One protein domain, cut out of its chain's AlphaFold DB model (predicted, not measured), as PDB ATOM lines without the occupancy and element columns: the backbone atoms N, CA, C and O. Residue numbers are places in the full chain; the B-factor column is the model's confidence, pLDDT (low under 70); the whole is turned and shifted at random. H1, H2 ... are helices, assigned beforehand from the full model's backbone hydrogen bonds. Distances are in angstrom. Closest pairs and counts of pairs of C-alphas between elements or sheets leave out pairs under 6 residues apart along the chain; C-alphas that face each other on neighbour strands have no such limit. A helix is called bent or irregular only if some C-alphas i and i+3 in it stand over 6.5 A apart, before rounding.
ATOM      1  N   SER A  47     -25.045 108.484  11.556       84.00
ATOM      2  CA  SER A  47     -25.493 109.810  11.141       84.00
ATOM      3  C   SER A  47     -24.332 110.804  11.121       84.00
ATOM      4  O   SER A  47     -23.256 110.533  11.648       84.00
ATOM      5  N   GLU A  48     -24.550 111.956  10.492       82.44
ATOM      6  CA  GLU A  48     -23.565 113.042  10.440       82.44
ATOM      7  C   GLU A  48     -23.209 113.563  11.842       82.44
ATOM      8  O   GLU A  48     -22.030 113.748  12.133       82.44
ATOM      9  N   ASP A  49     -24.202 113.666  12.738       86.38
ATOM     10  CA  ASP A  49     -23.987 113.990  14.154       86.38
ATOM     11  C   ASP A  49     -23.027 112.983  14.823       86.38
ATOM     12  O   ASP A  49     -22.126 113.370  15.564       86.38
ATOM     13  N   ASP A  50     -23.164 111.681  14.526       86.88
ATOM     14  CA  ASP A  50     -22.285 110.645  15.093       86.88
ATOM     15  C   ASP A  50     -20.833 110.772  14.579       86.88
ATOM     16  O   ASP A  50     -19.888 110.424  15.291       86.88
ATOM     17  N   LEU A  51     -20.638 111.266  13.347       87.94
ATOM     18  CA  LEU A  51     -19.313 111.513  12.766       87.94
ATOM     19  C   LEU A  51     -18.653 112.755  13.382       87.94
ATOM     20  O   LEU A  51     -17.444 112.749  13.621       87.94
ATOM     21  N   GLU A  52     -19.436 113.796  13.672       87.88
ATOM     22  CA  GLU A  52     -18.966 114.992  14.375       87.88
ATOM     23  C   GLU A  52     -18.601 114.682  15.836       87.88
ATOM     24  O   GLU A  52     -17.548 115.119  16.302       87.88
ATOM     25  N   GLU A  53     -19.385 113.850  16.533       89.81
ATOM     26  CA  GLU A  53     -19.048 113.344  17.874       89.81
ATOM     27  C   GLU A  53     -17.706 112.594  17.869       89.81
ATOM     28  O   GLU A  53     -16.834 112.864  18.699       89.81
ATOM     29  N   LEU A  54     -17.505 111.688  16.905       88.69
ATOM     30  CA  LEU A  54     -16.247 110.957  16.752       88.69
ATOM     31  C   LEU A  54     -15.068 111.899  16.455       88.69
ATOM     32  O   LEU A  54     -14.001 111.759  17.056       88.69
ATOM     33  N   LYS A  55     -15.254 112.870  15.553       87.81
ATOM     34  CA  LYS A  55     -14.238 113.877  15.214       87.81
ATOM     35  C   LYS A  55     -13.852 114.704  16.435       87.81
ATOM     36  O   LYS A  55     -12.665 114.860  16.700       87.81
ATOM     37  N   ALA A  56     -14.832 115.162  17.210       89.75
ATOM     38  CA  ALA A  56     -14.593 115.897  18.444       89.75
ATOM     39  C   ALA A  56     -13.804 115.057  19.460       89.75
ATOM     40  O   ALA A  56     -12.882 115.573  20.091       89.75
ATOM     41  N   CYS A  57     -14.098 113.755  19.594       88.31
ATOM     42  CA  CYS A  57     -13.306 112.853  20.435       88.31
ATOM     43  C   CYS A  57     -11.839 112.775  19.983       88.31
ATOM     44  O   CYS A  57     -10.939 112.853  20.816       88.31
ATOM     45  N   ILE A  58     -11.578 112.678  18.680       85.44
ATOM     46  CA  ILE A  58     -10.208 112.651  18.149       85.44
ATOM     47  C   ILE A  58      -9.502 113.998  18.378       85.44
ATOM     48  O   ILE A  58      -8.355 114.026  18.815       85.44
ATOM     49  N   GLU A  59     -10.185 115.122  18.149       89.31
ATOM     50  CA  GLU A  59      -9.644 116.475  18.364       89.31
ATOM     51  C   GLU A  59      -9.323 116.763  19.838       89.31
ATOM     52  O   GLU A  59      -8.373 117.482  20.144       89.31
ATOM     53  N   LEU A  60     -10.073 116.156  20.758       91.06
ATOM     54  CA  LEU A  60      -9.802 116.174  22.197       91.06
ATOM     55  C   LEU A  60      -8.612 115.284  22.604       91.06
ATOM     56  O   LEU A  60      -8.205 115.315  23.766       91.06
ATOM     57  N   GLY A  61      -8.050 114.504  21.676       86.69
ATOM     58  CA  GLY A  61      -6.904 113.625  21.907       86.69
ATOM     59  C   GLY A  61      -7.262 112.216  22.387       86.69
ATOM     60  O   GLY A  61      -6.382 111.507  22.877       86.69
ATOM     61  N   PHE A  62      -8.522 111.784  22.266       83.56
ATOM     62  CA  PHE A  62      -8.882 110.384  22.502       83.56
ATOM     63  C   PHE A  62      -8.438 109.525  21.308       83.56
ATOM     64  O   PHE A  62      -8.833 109.776  20.171       83.56
ATOM     65  N   GLY A  63      -7.613 108.509  21.571       82.00
ATOM     66  CA  GLY A  63      -7.165 107.538  20.572       82.00
ATOM     67  C   GLY A  63      -8.022 106.271  20.568       82.00
ATOM     68  O   GLY A  63      -8.470 105.818  21.623       82.00
ATOM     69  N   PHE A  64      -8.213 105.682  19.386       81.19
ATOM     70  CA  PHE A  64      -9.036 104.481  19.177       81.19
ATOM     71  C   PHE A  64      -8.283 103.349  18.458       81.19
ATOM     72  O   PHE A  64      -8.895 102.441  17.903       81.19
ATOM     73  N   ASP A  65      -6.951 103.375  18.488       70.44
ATOM     74  CA  ASP A  65      -6.080 102.444  17.753       70.44
ATOM     75  C   ASP A  65      -5.954 101.055  18.408       70.44
ATOM     76  O   ASP A  65      -5.158 100.219  17.977       70.44
ATOM     77  N   SER A  66      -6.719 100.796  19.472       73.50
ATOM     78  CA  SER A  66      -6.730  99.492  20.131       73.50
ATOM     79  C   SER A  66      -7.385  98.446  19.216       73.50
ATOM     80  O   SER A  66      -8.508  98.660  18.758       73.50
ATOM     81  N   PRO A  67      -6.748  97.280  18.989       63.97
ATOM     82  CA  PRO A  67      -7.305  96.209  18.157       63.97
ATOM     83  C   PRO A  67      -8.534  95.531  18.787       63.97
ATOM     84  O   PRO A  67      -9.210  94.739  18.131       63.97
ATOM     85  N   VAL A  68      -8.818  95.818  20.060       69.25
ATOM     86  CA  VAL A  68     -10.011  95.363  20.771       69.25
ATOM     87  C   VAL A  68     -10.965  96.547  20.878       69.25
ATOM     88  O   VAL A  68     -10.752  97.447  21.690       69.25
ATOM     89  N   ILE A  69     -12.009  96.550  20.049       68.75
ATOM     90  CA  ILE A  69     -13.126  97.480  20.219       68.75
ATOM     91  C   ILE A  69     -13.903  97.027  21.445       68.75
ATOM     92  O   ILE A  69     -14.497  95.946  21.443       68.75
ATOM     93  N   ASP A  70     -13.927  97.862  22.477       76.62
ATOM     94  CA  ASP A  70     -14.815  97.631  23.604       76.62
ATOM     95  C   ASP A  70     -16.272  97.724  23.118       76.62
ATOM     96  O   ASP A  70     -16.679  98.785  22.630       76.62
ATOM     97  N   PRO A  71     -17.102  96.677  23.298       72.38
ATOM     98  CA  PRO A  71     -18.508  96.693  22.879       72.38
ATOM     99  C   PRO A  71     -19.298  97.854  23.503       72.38
ATOM    100  O   PRO A  71     -20.226  98.404  22.925       72.38
ATOM    101  N   LYS A  72     -18.875  98.281  24.696       76.00
ATOM    102  CA  LYS A  72     -19.459  99.423  25.400       76.00
ATOM    103  C   LYS A  72     -19.158 100.759  24.710       76.00
ATOM    104  O   LYS A  72     -19.950 101.688  24.841       76.00
ATOM    105  N   LEU A  73     -18.027 100.869  24.009       76.94
ATOM    106  CA  LEU A  73     -17.653 102.072  23.268       76.94
ATOM    107  C   LEU A  73     -18.388 102.151  21.931       76.94
ATOM    108  O   LEU A  73     -18.871 103.233  21.601       76.94
ATOM    109  N   SER A  74     -18.550 101.035  21.214       77.00
ATOM    110  CA  SER A  74     -19.341 101.011  19.975       77.00
ATOM    111  C   SER A  74     -20.819 101.333  20.217       77.00
ATOM    112  O   SER A  74     -21.419 102.072  19.438       77.00
ATOM    113  N   ASP A  75     -21.380 100.915  21.356       72.00
ATOM    114  CA  ASP A  75     -22.731 101.314  21.779       72.00
ATOM    115  C   ASP A  75     -22.851 102.835  22.032       72.00
ATOM    116  O   ASP A  75     -23.892 103.458  21.783       72.00
ATOM    117  N   THR A  76     -21.784 103.465  22.539       77.31
ATOM    118  CA  THR A  76     -21.755 104.913  22.817       77.31
ATOM    119  C   THR A  76     -21.375 105.768  21.618       77.31
ATOM    120  O   THR A  76     -21.783 106.925  21.563       77.31
ATOM    121  N   LEU A  77     -20.637 105.216  20.661       81.38
ATOM    122  CA  LEU A  77     -20.132 105.899  19.477       81.38
ATOM    123  C   LEU A  77     -20.308 104.961  18.275       81.38
ATOM    124  O   LEU A  77     -19.372 104.257  17.907       81.38
ATOM    125  N   PRO A  78     -21.486 104.942  17.630       81.00
ATOM    126  CA  PRO A  78     -21.739 104.045  16.500       81.00
ATOM    127  C   PRO A  78     -20.810 104.322  15.303       81.00
ATOM    128  O   PRO A  78     -20.506 103.414  14.534       81.00
ATOM    129  N   ALA A  79     -20.291 105.550  15.166       87.44
ATOM    130  CA  ALA A  79     -19.275 105.895  14.168       87.44
ATOM    131  C   ALA A  79     -17.906 105.225  14.421       87.44
ATOM    132  O   ALA A  79     -17.091 105.126  13.502       87.44
ATOM    133  N   LEU A  80     -17.648 104.725  15.637       86.25
ATOM    134  CA  LEU A  80     -16.395 104.055  15.994       86.25
ATOM    135  C   LEU A  80     -16.204 102.741  15.227       86.25
ATOM    136  O   LEU A  80     -15.096 102.430  14.793       86.25
ATOM    137  N   GLU A  81     -17.286 101.990  15.012       82.56
ATOM    138  CA  GLU A  81     -17.249 100.759  14.216       82.56
ATOM    139  C   GLU A  81     -16.860 101.054  12.761       82.56
ATOM    140  O   GLU A  81     -16.061 100.326  12.168       82.56
ATOM    141  N   PHE A  82     -17.363 102.165  12.206       83.44
ATOM    142  CA  PHE A  82     -16.994 102.639  10.874       83.44
ATOM    143  C   PHE A  82     -15.522 103.064  10.810       83.44
ATOM    144  O   PHE A  82     -14.804 102.636   9.908       83.44
ATOM    145  N   TYR A  83     -15.053 103.845  11.787       85.75
ATOM    146  CA  TYR A  83     -13.649 104.244  11.886       85.75
ATOM    147  C   TYR A  83     -12.720 103.035  11.917       85.75
ATOM    148  O   TYR A  83     -11.774 102.976  11.140       85.75
ATOM    149  N   HIS A  84     -13.019 102.031  12.739       81.06
ATOM    150  CA  HIS A  84     -12.213 100.818  12.805       81.06
ATOM    151  C   HIS A  84     -12.304  99.985  11.518       81.06
ATOM    152  O   HIS A  84     -11.299  99.441  11.065       81.06
ATOM    153  N   ALA A  85     -13.469  99.894  10.873       83.25
ATOM    154  CA  ALA A  85     -13.595  99.219   9.582       83.25
ATOM    155  C   ALA A  85     -12.719  99.882   8.504       83.25
ATOM    156  O   ALA A  85     -11.997  99.189   7.791       83.25
ATOM    157  N   VAL A  86     -12.726 101.216   8.427       81.25
ATOM    158  CA  VAL A  86     -11.892 101.988   7.492       81.25
ATOM    159  C   VAL A  86     -10.415 101.907   7.871       81.25
ATOM    160  O   VAL A  86      -9.581 101.639   7.009       81.25
ATOM    161  N   ASN A  87     -10.087 102.067   9.153       79.94
ATOM    162  CA  ASN A  87      -8.722 102.003   9.663       79.94
ATOM    163  C   ASN A  87      -8.115 100.618   9.412       79.94
ATOM    164  O   ASN A  87      -7.045 100.513   8.831       79.94
ATOM    165  N   THR A  88      -8.844  99.541   9.720       70.44
ATOM    166  CA  THR A  88      -8.384  98.173   9.440       70.44
ATOM    167  C   THR A  88      -8.342  97.849   7.956       70.44
ATOM    168  O   THR A  88      -7.488  97.064   7.556       70.44
ATOM    169  N   GLN A  89      -9.221  98.412   7.125       64.38
ATOM    170  CA  GLN A  89      -9.133  98.243   5.674       64.38
ATOM    171  C   GLN A  89      -7.897  98.956   5.120       64.38
ATOM    172  O   GLN A  89      -7.209  98.378   4.286       64.38
ATOM    173  N   CYS A  90      -7.559 100.133   5.651       54.94
ATOM    174  CA  CYS A  90      -6.343 100.860   5.317       54.94
ATOM    175  C   CYS A  90      -5.088 100.128   5.821       54.94
ATOM    176  O   CYS A  90      -4.145  99.948   5.062       54.94
ATOM    177  N   SER A  91      -5.088  99.594   7.048       58.03
ATOM    178  CA  SER A  91      -3.971  98.791   7.565       58.03
ATOM    179  C   SER A  91      -3.811  97.463   6.822       58.03
ATOM    180  O   SER A  91      -2.691  97.022   6.599       58.03
ATOM    181  N   LYS A  92      -4.910  96.810   6.419       52.78
ATOM    182  CA  LYS A  92      -4.875  95.556   5.646       52.78
ATOM    183  C   LYS A  92      -4.420  95.786   4.217       52.78
ATOM    184  O   LYS A  92      -3.614  94.991   3.750       52.78
ATOM    185  N   SER A  93      -4.884  96.852   3.554       51.22
ATOM    186  CA  SER A  93      -4.321  97.232   2.260       51.22
ATOM    187  C   SER A  93      -2.832  97.497   2.433       51.22
ATOM    188  O   SER A  93      -2.060  96.785   1.818       51.22
ATOM    189  N   VAL A  94      -2.424  98.341   3.390       52.41
ATOM    190  CA  VAL A  94      -1.014  98.695   3.659       52.41
ATOM    191  C   VAL A  94      -0.128  97.483   4.010       52.41
ATOM    192  O   VAL A  94       1.029  97.441   3.606       52.41
ATOM    193  N   LEU A  95      -0.637  96.459   4.708       50.28
ATOM    194  CA  LEU A  95       0.143  95.261   5.071       50.28
ATOM    195  C   LEU A  95       0.226  94.198   3.966       50.28
ATOM    196  O   LEU A  95       1.133  93.367   3.998       50.28
ATOM    197  N   THR A  96      -0.675  94.201   2.981       45.88
ATOM    198  CA  THR A  96      -0.559  93.316   1.802       45.88
ATOM    199  C   THR A  96       0.426  93.834   0.757       45.88
ATOM    200  O   THR A  96       0.689  93.170  -0.248       45.88
ATOM    201  N   GLU A  97       1.008  95.008   0.984       52.25
ATOM    202  CA  GLU A  97       1.736  95.718  -0.041       52.25
ATOM    203  C   GLU A  97       3.249  95.463   0.019       52.25
ATOM    204  O   GLU A  97       4.066  96.329   0.310       52.25
ATOM    205  N   VAL A  98       3.636  94.309  -0.521       50.62
ATOM    206  CA  VAL A  98       4.852  94.211  -1.356       50.62
ATOM    207  C   VAL A  98       4.657  94.976  -2.702       50.62
ATOM    208  O   VAL A  98       5.391  94.780  -3.663       50.62
ATOM    209  N   GLY A  99       3.678  95.897  -2.776       54.81
ATOM    210  CA  GLY A  99       3.321  96.741  -3.929       54.81
ATOM    211  C   GLY A  99       3.065  98.236  -3.624       54.81
ATOM    212  O   GLY A  99       2.700  98.971  -4.540       54.81
ATOM    213  N   ASP A 100       3.300  98.715  -2.393       58.22
ATOM    214  CA  ASP A 100       2.886 100.058  -1.904       58.22
ATOM    215  C   ASP A 100       3.750 101.170  -2.446       58.22
ATOM    216  O   ASP A 100       3.258 102.216  -2.878       58.22
ATOM    217  N   ALA A 101       5.044 100.897  -2.569       65.94
ATOM    218  CA  ALA A 101       5.962 101.836  -3.182       65.94
ATOM    219  C   ALA A 101       5.513 102.229  -4.599       65.94
ATOM    220  O   ALA A 101       5.681 103.381  -4.992       65.94
ATOM    221  N   GLU A 102       4.909 101.311  -5.358       71.00
ATOM    222  CA  GLU A 102       4.470 101.594  -6.723       71.00
ATOM    223  C   GLU A 102       3.120 102.321  -6.763       71.00
ATOM    224  O   GLU A 102       2.984 103.276  -7.531       71.00
ATOM    225  N   MET A 103       2.150 101.981  -5.903       72.69
ATOM    226  CA  MET A 103       0.879 102.718  -5.837       72.69
ATOM    227  C   MET A 103       1.045 104.136  -5.282       72.69
ATOM    228  O   MET A 103       0.514 105.088  -5.862       72.69
ATOM    229  N   VAL A 104       1.836 104.325  -4.225       79.38
ATOM    230  CA  VAL A 104       2.162 105.658  -3.690       79.38
ATOM    231  C   VAL A 104       2.897 106.492  -4.734       79.38
ATOM    232  O   VAL A 104       2.560 107.656  -4.955       79.38
ATOM    233  N   LYS A 105       3.851 105.900  -5.454       78.81
ATOM    234  CA  LYS A 105       4.594 106.568  -6.531       78.81
ATOM    235  C   LYS A 105       3.714 106.912  -7.728       78.81
ATOM    236  O   LYS A 105       3.890 107.989  -8.299       78.81
ATOM    237  N   MET A 106       2.747 106.064  -8.089       84.31
ATOM    238  CA  MET A 106       1.735 106.391  -9.099       84.31
ATOM    239  C   MET A 106       0.887 107.586  -8.654       84.31
ATOM    240  O   MET A 106       0.772 108.562  -9.394       84.31
ATOM    241  N   ARG A 107       0.387 107.582  -7.414       82.62
ATOM    242  CA  ARG A 107      -0.402 108.697  -6.862       82.62
ATOM    243  C   ARG A 107       0.403 109.993  -6.795       82.62
ATOM    244  O   ARG A 107      -0.117 111.043  -7.168       82.62
ATOM    245  N   LEU A 108       1.670 109.926  -6.389       90.50
ATOM    246  CA  LEU A 108       2.567 111.081  -6.328       90.50
ATOM    247  C   LEU A 108       2.847 111.652  -7.726       90.50
ATOM    248  O   LEU A 108       2.834 112.868  -7.910       90.50
ATOM    249  N   ARG A 109       3.034 110.787  -8.734       90.69
ATOM    250  CA  ARG A 109       3.165 111.201 -10.141       90.69
ATOM    251  C   ARG A 109       1.898 111.877 -10.656       90.69
ATOM    252  O   ARG A 109       2.007 112.931 -11.278       90.69
ATOM    253  N   GLN A 110       0.721 111.316 -10.376       91.88
ATOM    254  CA  GLN A 110      -0.561 111.912 -10.765       91.88
ATOM    255  C   GLN A 110      -0.742 113.307 -10.145       91.88
ATOM    256  O   GLN A 110      -1.112 114.254 -10.837       91.88
ATOM    257  N   TRP A 111      -0.427 113.450  -8.855       90.31
ATOM    258  CA  TRP A 111      -0.465 114.732  -8.150       90.31
ATOM    259  C   TRP A 111       0.492 115.753  -8.765       90.31
ATOM    260  O   TRP A 111       0.078 116.869  -9.071       90.31
ATOM    261  N   ALA A 112       1.746 115.369  -9.017       94.75
ATOM    262  CA  ALA A 112       2.724 116.248  -9.650       94.75
ATOM    263  C   ALA A 112       2.282 116.697 -11.055       94.75
ATOM    264  O   ALA A 112       2.453 117.863 -11.407       94.75
ATOM    265  N   GLN A 113       1.674 115.805 -11.844       89.44
ATOM    266  CA  GLN A 113       1.134 116.142 -13.163       89.44
ATOM    267  C   GLN A 113      -0.013 117.150 -13.080       89.44
ATOM    268  O   GLN A 113      -0.012 118.123 -13.831       89.44
ATOM    269  N   LEU A 114      -0.967 116.957 -12.165       90.56
ATOM    270  CA  LEU A 114      -2.066 117.905 -11.969       90.56
ATOM    271  C   LEU A 114      -1.551 119.269 -11.521       90.56
ATOM    272  O   LEU A 114      -1.935 120.278 -12.105       90.56
ATOM    273  N   VAL A 115      -0.637 119.305 -10.550       93.75
ATOM    274  CA  VAL A 115      -0.023 120.550 -10.073       93.75
ATOM    275  C   VAL A 115       0.725 121.254 -11.207       93.75
ATOM    276  O   VAL A 115       0.525 122.447 -11.416       93.75
ATOM    277  N   ALA A 116       1.515 120.530 -12.005       88.00
ATOM    278  CA  ALA A 116       2.213 121.097 -13.158       88.00
ATOM    279  C   ALA A 116       1.245 121.625 -14.231       88.00
ATOM    280  O   ALA A 116       1.470 122.698 -14.795       88.00
ATOM    281  N   CYS A 117       0.154 120.904 -14.503       82.69
ATOM    282  CA  CYS A 117      -0.897 121.340 -15.419       82.69
ATOM    283  C   CYS A 117      -1.628 122.583 -14.908       82.69
ATOM    284  O   CYS A 117      -1.907 123.476 -15.705       82.69
ATOM    285  N   VAL A 118      -1.927 122.668 -13.611       86.81
ATOM    286  CA  VAL A 118      -2.576 123.834 -12.996       86.81
ATOM    287  C   VAL A 118      -1.640 125.036 -13.026       86.81
ATOM    288  O   VAL A 118      -2.049 126.094 -13.491       86.81
ATOM    289  N   VAL A 119      -0.371 124.887 -12.636       84.88
ATOM    290  CA  VAL A 119       0.631 125.969 -12.697       84.88
ATOM    291  C   VAL A 119       0.813 126.480 -14.129       84.88
ATOM    292  O   VAL A 119       0.836 127.690 -14.355       84.88
ATOM    293  N   ARG A 120       0.880 125.583 -15.121       76.50
ATOM    294  CA  ARG A 120       0.965 125.975 -16.536       76.50
ATOM    295  C   ARG A 120      -0.292 126.685 -17.027       76.50
ATOM    296  O   ARG A 120      -0.158 127.700 -17.697       76.50
ATOM    297  N   GLN A 121      -1.485 126.206 -16.670       70.88
ATOM    298  CA  GLN A 121      -2.747 126.882 -17.002       70.88
ATOM    299  C   GLN A 121      -2.845 128.263 -16.341       70.88
ATOM    300  O   GLN A 121      -3.264 129.219 -16.983       70.88
ATOM    301  N   SER A 122      -2.356 128.389 -15.105       64.44
ATOM    302  CA  SER A 122      -2.255 129.662 -14.377       64.44
ATOM    303  C   SER A 122      -1.290 130.645 -15.049       64.44
ATOM    304  O   SER A 122      -1.458 131.851 -14.929       64.44
ATOM    305  N   SER A 123      -0.287 130.134 -15.770       60.19
ATOM    306  CA  SER A 123       0.733 130.931 -16.469       60.19
ATOM    307  C   SER A 123       0.377 131.240 -17.929       60.19
ATOM    308  O   SER A 123       1.015 132.085 -18.540       60.19
ATOM    309  N   SER A 124      -0.604 130.541 -18.514       58.25
ATOM    310  CA  SER A 124      -1.107 130.784 -19.881       58.25
ATOM    311  C   SER A 124      -2.313 131.733 -19.923       58.25
ATOM    312  O   SER A 124      -2.841 131.994 -20.997       58.25
ATOM    313  N   SER A 125      -2.758 132.217 -18.759       57.38
ATOM    314  CA  SER A 125      -3.834 133.203 -18.600       57.38
ATOM    315  C   SER A 125      -3.294 134.591 -18.214       57.38
ATOM    316  O   SER A 125      -3.977 135.337 -17.506       57.38
TER     317      SER A 125
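AT A GLANCE: This is residues 47 to 125 of the 126 residues of an uncharacterized protein of Prunus yedoensis var. nudiflora (UniProt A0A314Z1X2). Two long helices, H4 and H3, make an open V, and at the far end of H3 the shorter helices H1 and H2, with the long loop between them, form a small compact head. H4 is a bare arm that sticks out from the rest: residues 89 to 125, which hold H4 and the last part of H3, stand free. The printed part has 79 residues with four named helices, in the order H1, H2, H3, H4, and no named strand; the class is all helix, with 60 of the residues in helices. The whole is extended, with a radius of gyration of the C-alphas of 18.8 A, and the C-alphas span 57 by 35 by 21 A.

HOW THE PARTS SIT: The longest helix, H4, residues 100 to 123, touches no helix. It is close to but not clearly touching H3, residues 78 to 95; their closest C-alphas, those of Val 94 and Asp 100, are 6.9 A apart, and their lines are about perpendicular, at 77 degrees. H3 touches H1, residues 48 to 59, with residues 78 to 80 alone, and H1 touches H3 with residues 50 to 54 alone. The closest C-alphas of that pair, those of Asp 50 and Ala 79, are 5.7 A apart, and the two helices run the same way at a steep tilt of 64 degrees. H2, residues 71 to 76, and H3 touch only at the corner by their link, and only just, with 3 pairs of C-alphas within 8 A. Their closest C-alphas, those of Ser 74 and Leu 80, are 5.8 A apart, and they run opposite ways at a steep tilt of 57 degrees. H1 and H2 are apart, and H4 is apart from both. In H1, H2 and H4 every O i to N i+4 pair is within hydrogen-bond range; in H3 it is 13 of 14.

IN THESE COORDINATES: H4 measures 34.2 A from C-alpha 100 at (2.886, 100.058, -1.904) to C-alpha 123 at (0.733, 130.931, -16.469). H3 measures 26.2 A from C-alpha 78 to C-alpha 95; it is neither bent nor irregular, but only just: C-alphas 78 and 81 are 6.0 A apart. H1 begins at C-alpha 48, at (-23.565, 113.042, 10.440), and measures 16.4 A to C-alpha 59. H2 measures 8.8 A from C-alpha 71 to C-alpha 76.

THE WHOLE: The two C-alphas farthest apart, those of Lys 72 and Ser 124, are 58.1 A apart. Without the stretch that stands free, the body of 42 residues spans 23 by 21 by 19 A. The printed part has no cut. The link from H1 to H2, with 11 residues, is long; those from H2 to H3 and from H3 to H4 are tight. The mean pLDDT of the printed part is 76.7, and it is under 70 at residues 67 to 69, 89 to 101 and 122 to 125.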